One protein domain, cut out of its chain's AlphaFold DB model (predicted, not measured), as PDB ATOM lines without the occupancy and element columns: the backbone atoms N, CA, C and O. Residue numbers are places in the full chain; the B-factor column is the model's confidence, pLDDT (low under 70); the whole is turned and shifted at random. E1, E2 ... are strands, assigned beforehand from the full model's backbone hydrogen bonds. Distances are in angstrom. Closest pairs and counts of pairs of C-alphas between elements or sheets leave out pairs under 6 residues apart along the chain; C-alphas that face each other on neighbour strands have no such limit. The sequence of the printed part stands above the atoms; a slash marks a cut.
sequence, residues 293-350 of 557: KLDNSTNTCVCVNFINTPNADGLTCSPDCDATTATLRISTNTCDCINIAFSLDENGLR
ATOM      1  N   LYS A 293      47.857  30.813 -56.381       90.25
ATOM      2  CA  LYS A 293      49.122  30.832 -57.120       90.25
ATOM      3  C   LYS A 293      49.168  32.063 -58.013       90.25
ATOM      4  O   LYS A 293      48.166  32.421 -58.623       90.25
ATOM      5  N   LEU A 294      50.337  32.694 -58.110       90.38
ATOM      6  CA  LEU A 294      50.532  33.824 -59.013       90.38
ATOM      7  C   LEU A 294      50.381  33.350 -60.463       90.38
ATOM      8  O   LEU A 294      51.134  32.488 -60.923       90.38
ATOM      9  N   ASP A 295      49.412  33.918 -61.174       89.44
ATOM     10  CA  ASP A 295      49.346  33.810 -62.622       89.44
ATOM     11  C   ASP A 295      50.312  34.832 -63.220       89.44
ATOM     12  O   ASP A 295      50.088  36.042 -63.191       89.44
ATOM     13  N   ASN A 296      51.421  34.325 -63.756       81.94
ATOM     14  CA  ASN A 296      52.473  35.142 -64.354       81.94
ATOM     15  C   ASN A 296      52.002  35.944 -65.580       81.94
ATOM     16  O   ASN A 296      52.702  36.871 -65.981       81.94
ATOM     17  N   SER A 297      50.874  35.582 -66.203       85.06
ATOM     18  CA  SER A 297      50.360  36.273 -67.389       85.06
ATOM     19  C   SER A 297      49.561  37.530 -67.041       85.06
ATOM     20  O   SER A 297      49.661  38.534 -67.743       85.06
ATOM     21  N   THR A 298      48.821  37.503 -65.932       87.88
ATOM     22  CA  THR A 298      47.976  38.615 -65.463       87.88
ATOM     23  C   THR A 298      48.557  39.342 -64.252       87.88
ATOM     24  O   THR A 298      48.080  40.418 -63.897       87.88
ATOM     25  N   ASN A 299      49.595  38.779 -63.630       83.62
ATOM     26  CA  ASN A 299      50.197  39.248 -62.385       83.62
ATOM     27  C   ASN A 299      49.191  39.341 -61.217       83.62
ATOM     28  O   ASN A 299      49.297  40.214 -60.356       83.62
ATOM     29  N   THR A 300      48.204  38.439 -61.200       87.94
ATOM     30  CA  THR A 300      47.178  38.311 -60.151       87.94
ATOM     31  C   THR A 300      47.250  36.931 -59.505       87.94
ATOM     32  O   THR A 300      47.601  35.954 -60.167       87.94
ATOM     33  N   CYS A 301      46.892  36.812 -58.228       84.50
ATOM     34  CA  CYS A 301      46.754  35.501 -57.599       84.50
ATOM     35  C   CYS A 301      45.468  34.828 -58.095       84.50
ATOM     36  O   CYS A 301      44.389  35.415 -58.043       84.50
ATOM     37  N   VAL A 302      45.590  33.600 -58.593       89.06
ATOM     38  CA  VAL A 302      44.477  32.778 -59.075       89.06
ATOM     39  C   VAL A 302      44.367  31.553 -58.181       89.06
ATOM     40  O   VAL A 302      45.378  30.984 -57.758       89.06
ATOM     41  N   CYS A 303      43.141  31.153 -57.863       86.38
ATOM     42  CA  CYS A 303      42.902  30.032 -56.968       86.38
ATOM     43  C   CYS A 303      43.437  28.730 -57.556       86.38
ATOM     44  O   CYS A 303      43.200  28.408 -58.719       86.38
ATOM     45  N   VAL A 304      44.162  27.969 -56.733       81.69
ATOM     46  CA  VAL A 304      44.728  26.672 -57.140       81.69
ATOM     47  C   VAL A 304      43.615  25.651 -57.396       81.69
ATOM     48  O   VAL A 304      43.774  24.752 -58.219       81.69
ATOM     49  N   ASN A 305      42.475  25.814 -56.716       78.81
ATOM     50  CA  ASN A 305      41.288  24.985 -56.867       78.81
ATOM     51  C   ASN A 305      40.148  25.807 -57.488       78.81
ATOM     52  O   ASN A 305      39.817  26.880 -56.985       78.81
ATOM     53  N   PHE A 306      39.538  25.300 -58.560       75.19
ATOM     54  CA  PHE A 306      38.525  26.002 -59.373       75.19
ATOM     55  C   PHE A 306      37.183  26.234 -58.656       75.19
ATOM     56  O   PHE A 306      36.311  26.906 -59.193       75.19
ATOM     57  N   ILE A 307      37.025  25.681 -57.454       71.38
ATOM     58  CA  ILE A 307      35.834  25.815 -56.602       71.38
ATOM     59  C   ILE A 307      35.949  27.000 -55.626       71.38
ATOM     60  O   ILE A 307      34.978  27.349 -54.965       71.38
ATOM     61  N   ASN A 308      37.136  27.605 -55.517       77.19
ATOM     62  CA  ASN A 308      37.390  28.710 -54.600       77.19
ATOM     63  C   ASN A 308      37.356  30.044 -55.348       77.19
ATOM     64  O   ASN A 308      37.845  30.143 -56.478       77.19
ATOM     65  N   THR A 309      36.842  31.080 -54.694       80.38
ATOM     66  CA  THR A 309      36.868  32.458 -55.188       80.38
ATOM     67  C   THR A 309      38.010  33.233 -54.519       80.38
ATOM     68  O   THR A 309      38.342  32.979 -53.354       80.38
ATOM     69  N   PRO A 310      38.679  34.158 -55.240       82.19
ATOM     70  CA  PRO A 310      39.662  35.039 -54.627       82.19
ATOM     71  C   PRO A 310      38.995  35.885 -53.542       82.19
ATOM     72  O   PRO A 310      37.953  36.499 -53.775       82.19
ATOM     73  N   ASN A 311      39.613  35.942 -52.368       80.38
ATOM     74  CA  ASN A 311      39.179  36.816 -51.291       80.38
ATOM     75  C   ASN A 311      39.289  38.287 -51.705       80.38
ATOM     76  O   ASN A 311      39.979  38.643 -52.660       80.38
ATOM     77  N   ALA A 312      38.642  39.174 -50.943       80.00
ATOM     78  CA  ALA A 312      38.675  40.617 -51.200       80.00
ATOM     79  C   ALA A 312      40.096  41.221 -51.161       80.00
ATOM     80  O   ALA A 312      40.311  42.304 -51.700       80.00
ATOM     81  N   ASP A 313      41.057  40.534 -50.533       77.31
ATOM     82  CA  ASP A 313      42.470  40.920 -50.539       77.31
ATOM     83  C   ASP A 313      43.186  40.582 -51.861       77.31
ATOM     84  O   ASP A 313      44.252  41.130 -52.130       77.31
ATOM     85  N   GLY A 314      42.608  39.713 -52.696       82.38
ATOM     86  CA  GLY A 314      43.202  39.217 -53.935       82.38
ATOM     87  C   GLY A 314      44.464  38.371 -53.732       82.38
ATOM     88  O   GLY A 314      45.179  38.140 -54.705       82.38
ATOM     89  N   LEU A 315      44.764  37.939 -52.500       82.44
ATOM     90  CA  LEU A 315      45.993  37.216 -52.135       82.44
ATOM     91  C   LEU A 315      45.732  35.776 -51.688       82.44
ATOM     92  O   LEU A 315      46.626  34.932 -51.788       82.44
ATOM     93  N   THR A 316      44.525  35.504 -51.201       81.62
ATOM     94  CA  THR A 316      44.093  34.194 -50.707       81.62
ATOM     95  C   THR A 316      42.793  33.774 -51.388       81.62
ATOM     96  O   THR A 316      42.073  34.607 -51.936       81.62
ATOM     97  N   CYS A 317      42.492  32.477 -51.389       79.12
ATOM     98  CA  CYS A 317      41.257  31.948 -51.959       79.12
ATOM     99  C   CYS A 317      40.457  31.184 -50.914       79.12
ATOM    100  O   CYS A 317      41.020  30.354 -50.194       79.12
ATOM    101  N   SER A 318      39.151  31.427 -50.879       80.25
ATOM    102  CA  SER A 318      38.234  30.748 -49.965       80.25
ATOM    103  C   SER A 318      37.180  29.958 -50.726       80.25
ATOM    104  O   SER A 318      36.835  30.328 -51.850       80.25
ATOM    105  N   PRO A 319      36.661  28.868 -50.143       78.12
ATOM    106  CA  PRO A 319      35.473  28.223 -50.677       78.12
ATOM    107  C   PRO A 319      34.284  29.198 -50.687       78.12
ATOM    108  O   PRO A 319      34.084  29.938 -49.719       78.12
ATOM    109  N   ASP A 320      33.475  29.170 -51.752       81.75
ATOM    110  CA  ASP A 320      32.188  29.877 -51.790       81.75
ATOM    111  C   ASP A 320      31.220  29.192 -50.814       81.75
ATOM    112  O   ASP A 320      30.544  28.213 -51.142       81.75
ATOM    113  N   CYS A 321      31.175  29.688 -49.577       82.56
ATOM    114  CA  CYS A 321      30.156  29.287 -48.617       82.56
ATOM    115  C   CYS A 321      28.781  29.703 -49.143       82.56
ATOM    116  O   CYS A 321      28.607  30.828 -49.616       82.56
ATOM    117  N   ASP A 322      27.782  28.831 -49.014       84.44
ATOM    118  CA  ASP A 322      26.406  29.197 -49.338       84.44
ATOM    119  C   ASP A 322      25.934  30.282 -48.367       84.44
ATOM    120  O   ASP A 322      25.548  29.989 -47.235       84.44
ATOM    121  N   ALA A 323      25.945  31.535 -48.826       79.88
ATOM    122  CA  ALA A 323      25.644  32.712 -48.017       79.88
ATOM    123  C   ALA A 323      24.256  32.676 -47.354       79.88
ATOM    124  O   ALA A 323      23.992  33.460 -46.443       79.88
ATOM    125  N   THR A 324      23.357  31.785 -47.793       81.44
ATOM    126  CA  THR A 324      22.045  31.608 -47.162       81.44
ATOM    127  C   THR A 324      22.089  30.748 -45.898       81.44
ATOM    128  O   THR A 324      21.233  30.913 -45.029       81.44
ATOM    129  N   THR A 325      23.077  29.857 -45.755       85.06
ATOM    130  CA  THR A 325      23.151  28.893 -44.638       85.06
ATOM    131  C   THR A 325      24.476  28.929 -43.873       85.06
ATOM    132  O   THR A 325      24.509  28.550 -42.696       85.06
ATOM    133  N   ALA A 326      25.545  29.430 -44.492       86.44
ATOM    134  CA  ALA A 326      26.891  29.449 -43.948       86.44
ATOM    135  C   ALA A 326      27.606  30.789 -44.197       86.44
ATOM    136  O   ALA A 326      27.404  31.465 -45.203       86.44
ATOM    137  N   THR A 327      28.485  31.164 -43.273       88.75
ATOM    138  CA  THR A 327      29.365  32.334 -43.356       88.75
ATOM    139  C   THR A 327      30.818  31.899 -43.351       88.75
ATOM    140  O   THR A 327      31.217  31.081 -42.527       88.75
ATOM    141  N   LEU A 328      31.632  32.474 -44.233       85.88
ATOM    142  CA  LEU A 328      33.066  32.206 -44.273       85.88
ATOM    143  C   LEU A 328      33.768  32.781 -43.034       85.88
ATOM    144  O   LEU A 328      33.790  33.995 -42.815       85.88
ATOM    145  N   ARG A 329      34.418  31.918 -42.251       85.88
ATOM    146  CA  ARG A 329      35.331  32.329 -41.185       85.88
ATOM    147  C   ARG A 329      36.709  32.605 -41.774       85.88
ATOM    148  O   ARG A 329      37.508  31.699 -41.991       85.88
ATOM    149  N   ILE A 330      36.999  33.890 -41.964       74.12
ATOM    150  CA  ILE A 330      38.233  34.389 -42.597       74.12
ATOM    151  C   ILE A 330      39.499  33.870 -41.890       74.12
ATOM    152  O   ILE A 330      40.492  33.576 -42.542       74.12
ATOM    153  N   SER A 331      39.476  33.720 -40.560       75.44
ATOM    154  CA  SER A 331      40.657  33.299 -39.794       75.44
ATOM    155  C   SER A 331      41.062  31.839 -40.007       75.44
ATOM    156  O   SER A 331      42.222  31.503 -39.783       75.44
ATOM    157  N   THR A 332      40.127  30.973 -40.399       77.88
ATOM    158  CA  THR A 332      40.366  29.532 -40.591       77.88
ATOM    159  C   THR A 332      40.175  29.087 -42.032       77.88
ATOM    160  O   THR A 332      40.498  27.948 -42.349       77.88
ATOM    161  N   ASN A 333      39.677  29.974 -42.895       76.38
ATOM    162  CA  ASN A 333      39.306  29.670 -44.270       76.38
ATOM    163  C   ASN A 333      38.315  28.490 -44.372       76.38
ATOM    164  O   ASN A 333      38.442  27.604 -45.213       76.38
ATOM    165  N   THR A 334      37.345  28.457 -43.453       83.19
ATOM    166  CA  THR A 334      36.291  27.434 -43.385       83.19
ATOM    167  C   THR A 334      34.928  28.101 -43.318       83.19
ATOM    168  O   THR A 334      34.792  29.171 -42.722       83.19
ATOM    169  N   CYS A 335      33.901  27.468 -43.873       85.44
ATOM    170  CA  CYS A 335      32.525  27.905 -43.670       85.44
ATOM    171  C   CYS A 335      32.069  27.562 -42.243       85.44
ATOM    172  O   CYS A 335      32.398  26.503 -41.726       85.44
ATOM    173  N   ASP A 336      31.320  28.452 -41.605       89.25
ATOM    174  CA  ASP A 336      30.587  28.192 -40.367       89.25
ATOM    175  C   ASP A 336      29.096  28.299 -40.626       89.25
ATOM    176  O   ASP A 336      28.655  29.187 -41.352       89.25
ATOM    177  N   CYS A 337      28.299  27.488 -39.946       87.25
ATOM    178  CA  CYS A 337      26.854  27.621 -40.020       87.25
ATOM    179  C   CYS A 337      26.356  28.890 -39.339       87.25
ATOM    180  O   CYS A 337      26.691  29.164 -38.187       87.25
ATOM    181  N   ILE A 338      25.492  29.632 -40.041       86.06
ATOM    182  CA  ILE A 338      24.791  30.796 -39.479       86.06
ATOM    183  C   ILE A 338      23.907  30.337 -38.309       86.06
ATOM    184  O   ILE A 338      23.819  31.006 -37.280       86.06
ATOM    185  N   ASN A 339      23.278  29.166 -38.454       81.12
ATOM    186  CA  ASN A 339      22.562  28.501 -37.376       81.12
ATOM    187  C   ASN A 339      23.473  27.472 -36.693       81.12
ATOM    188  O   ASN A 339      23.827  26.459 -37.289       81.12
ATOM    189  N   ILE A 340      23.800  27.709 -35.421       79.81
ATOM    190  CA  ILE A 340      24.677  26.848 -34.612       79.81
ATOM    191  C   ILE A 340      24.142  25.426 -34.396       79.81
ATOM    192  O   ILE A 340      24.892  24.556 -33.967       79.81
ATOM    193  N   ALA A 341      22.853  25.188 -34.649       75.19
ATOM    194  CA  ALA A 341      22.266  23.856 -34.567       75.19
ATOM    195  C   ALA A 341      22.563  22.999 -35.808       75.19
ATOM    196  O   ALA A 341      22.256  21.811 -35.797       75.19
ATOM    197  N   PHE A 342      23.093  23.584 -36.887       80.75
ATOM    198  CA  PHE A 342      23.327  22.900 -38.157       80.75
ATOM    199  C   PHE A 342      24.787  22.470 -38.287       80.75
ATOM    200  O   PHE A 342      25.689  23.078 -37.713       80.75
ATOM    201  N   SER A 343      25.000  21.397 -39.041       84.38
ATOM    202  CA  SER A 343      26.329  20.872 -39.360       84.38
ATOM    203  C   SER A 343      26.667  21.220 -40.802       84.38
ATOM    204  O   SER A 343      25.761  21.328 -41.627       84.38
ATOM    205  N   LEU A 344      27.949  21.381 -41.121       82.62
ATOM    206  CA  LEU A 344      28.364  21.478 -42.518       82.62
ATOM    207  C   LEU A 344      28.082  20.152 -43.239       82.62
ATOM    208  O   LEU A 344      28.234  19.082 -42.646       82.62
ATOM    209  N   ASP A 345      27.677  20.237 -44.502       80.38
ATOM    210  CA  ASP A 345      27.545  19.089 -45.394       80.38
ATOM    211  C   ASP A 345      28.905  18.424 -45.678       80.38
ATOM    212  O   ASP A 345      29.963  18.917 -45.280       80.38
ATOM    213  N   GLU A 346      28.898  17.288 -46.383       77.88
ATOM    214  CA  GLU A 346      30.130  16.546 -46.709       77.88
ATOM    215  C   GLU A 346      31.152  17.384 -47.499       77.88
ATOM    216  O   GLU A 346      32.350  17.110 -47.444       77.88
ATOM    217  N   ASN A 347      30.694  18.427 -48.199       75.94
ATOM    218  CA  ASN A 347      31.548  19.328 -48.965       75.94
ATOM    219  C   ASN A 347      32.090  20.498 -48.129       75.94
ATOM    220  O   ASN A 347      32.982  21.208 -48.592       75.94
ATOM    221  N   GLY A 348      31.584  20.713 -46.912       81.94
ATOM    222  CA  GLY A 348      32.014  21.811 -46.051       81.94
ATOM    223  C   GLY A 348      31.529  23.191 -46.504       81.94
ATOM    224  O   GLY A 348      32.096  24.188 -46.060       81.94
ATOM    225  N   LEU A 349      30.530  23.268 -47.394       82.06
ATOM    226  CA  LEU A 349      30.113  24.516 -48.059       82.06
ATOM    227  C   LEU A 349      28.728  24.999 -47.633       82.06
ATOM    228  O   LEU A 349      28.447  26.201 -47.686       82.06
ATOM    229  N   ARG A 350      27.851  24.073 -47.238       84.50
ATOM    230  CA  ARG A 350      26.453  24.358 -46.896       84.50
ATOM    231  C   ARG A 350      26.152  23.811 -45.521       84.50
ATOM    232  O   ARG A 350      26.756  22.833 -45.095       84.50
TER     233      ARG A 350
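Overview. This is residues 293 to 350 of the 557 residues of an uncharacterized protein of Coleophoma cylindrospora (UniProt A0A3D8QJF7). This is a rod with little regular structure, in which three small two-stranded hairpins, E1-E2, E3-E4 and E5-E6, follow one another along the length. Residues 338 to 350, with no named element, fold back near the last hairpin. The printed part has 58 residues, of which only 21 are in named elements, the six strands E1 to E6 in that order along the chain, with no named helix; the class is all strand, and each two-stranded sheet is antiparallel. The whole is loose, with a radius of gyration of the C-alphas of 13.0 A, spanning 45 by 19 by 17 A.

Along the chain. E1 is residues 293 to 295, from C-alpha 293 at (49.122, 30.832, -57.120). E2 is 300 to 303, 9.8 A; E3 is 308 to 310; E4 is 317 to 319; E5 is 326 to 329, 9.3 A. E6 is 334 to 337, 10.0 A, ending at (26.854, 27.621, -40.020).

Arrangement. Hairpin E1 and E2 has N 293 and O 302 at 2.8 A, hairpin E3 and E4 N 309 and O 318 at 2.9 A, hairpin E5 and E6 N 327 and O 336 at 2.8 A, within hydrogen-bond range. The closest C-alphas of E2 and E4, Cys 303 and Cys 317, are 5.6 A apart; those of E4 and E6, Pro 319 and Thr 334, 7.4 A. E1 and E6 are apart.

Size, cuts and confidence. The C-alphas farthest apart, Ser 297 and Ala 341, are 45.0 A apart. The printed part has no cut, no link is long, and no printed residue is under 70 in pLDDT.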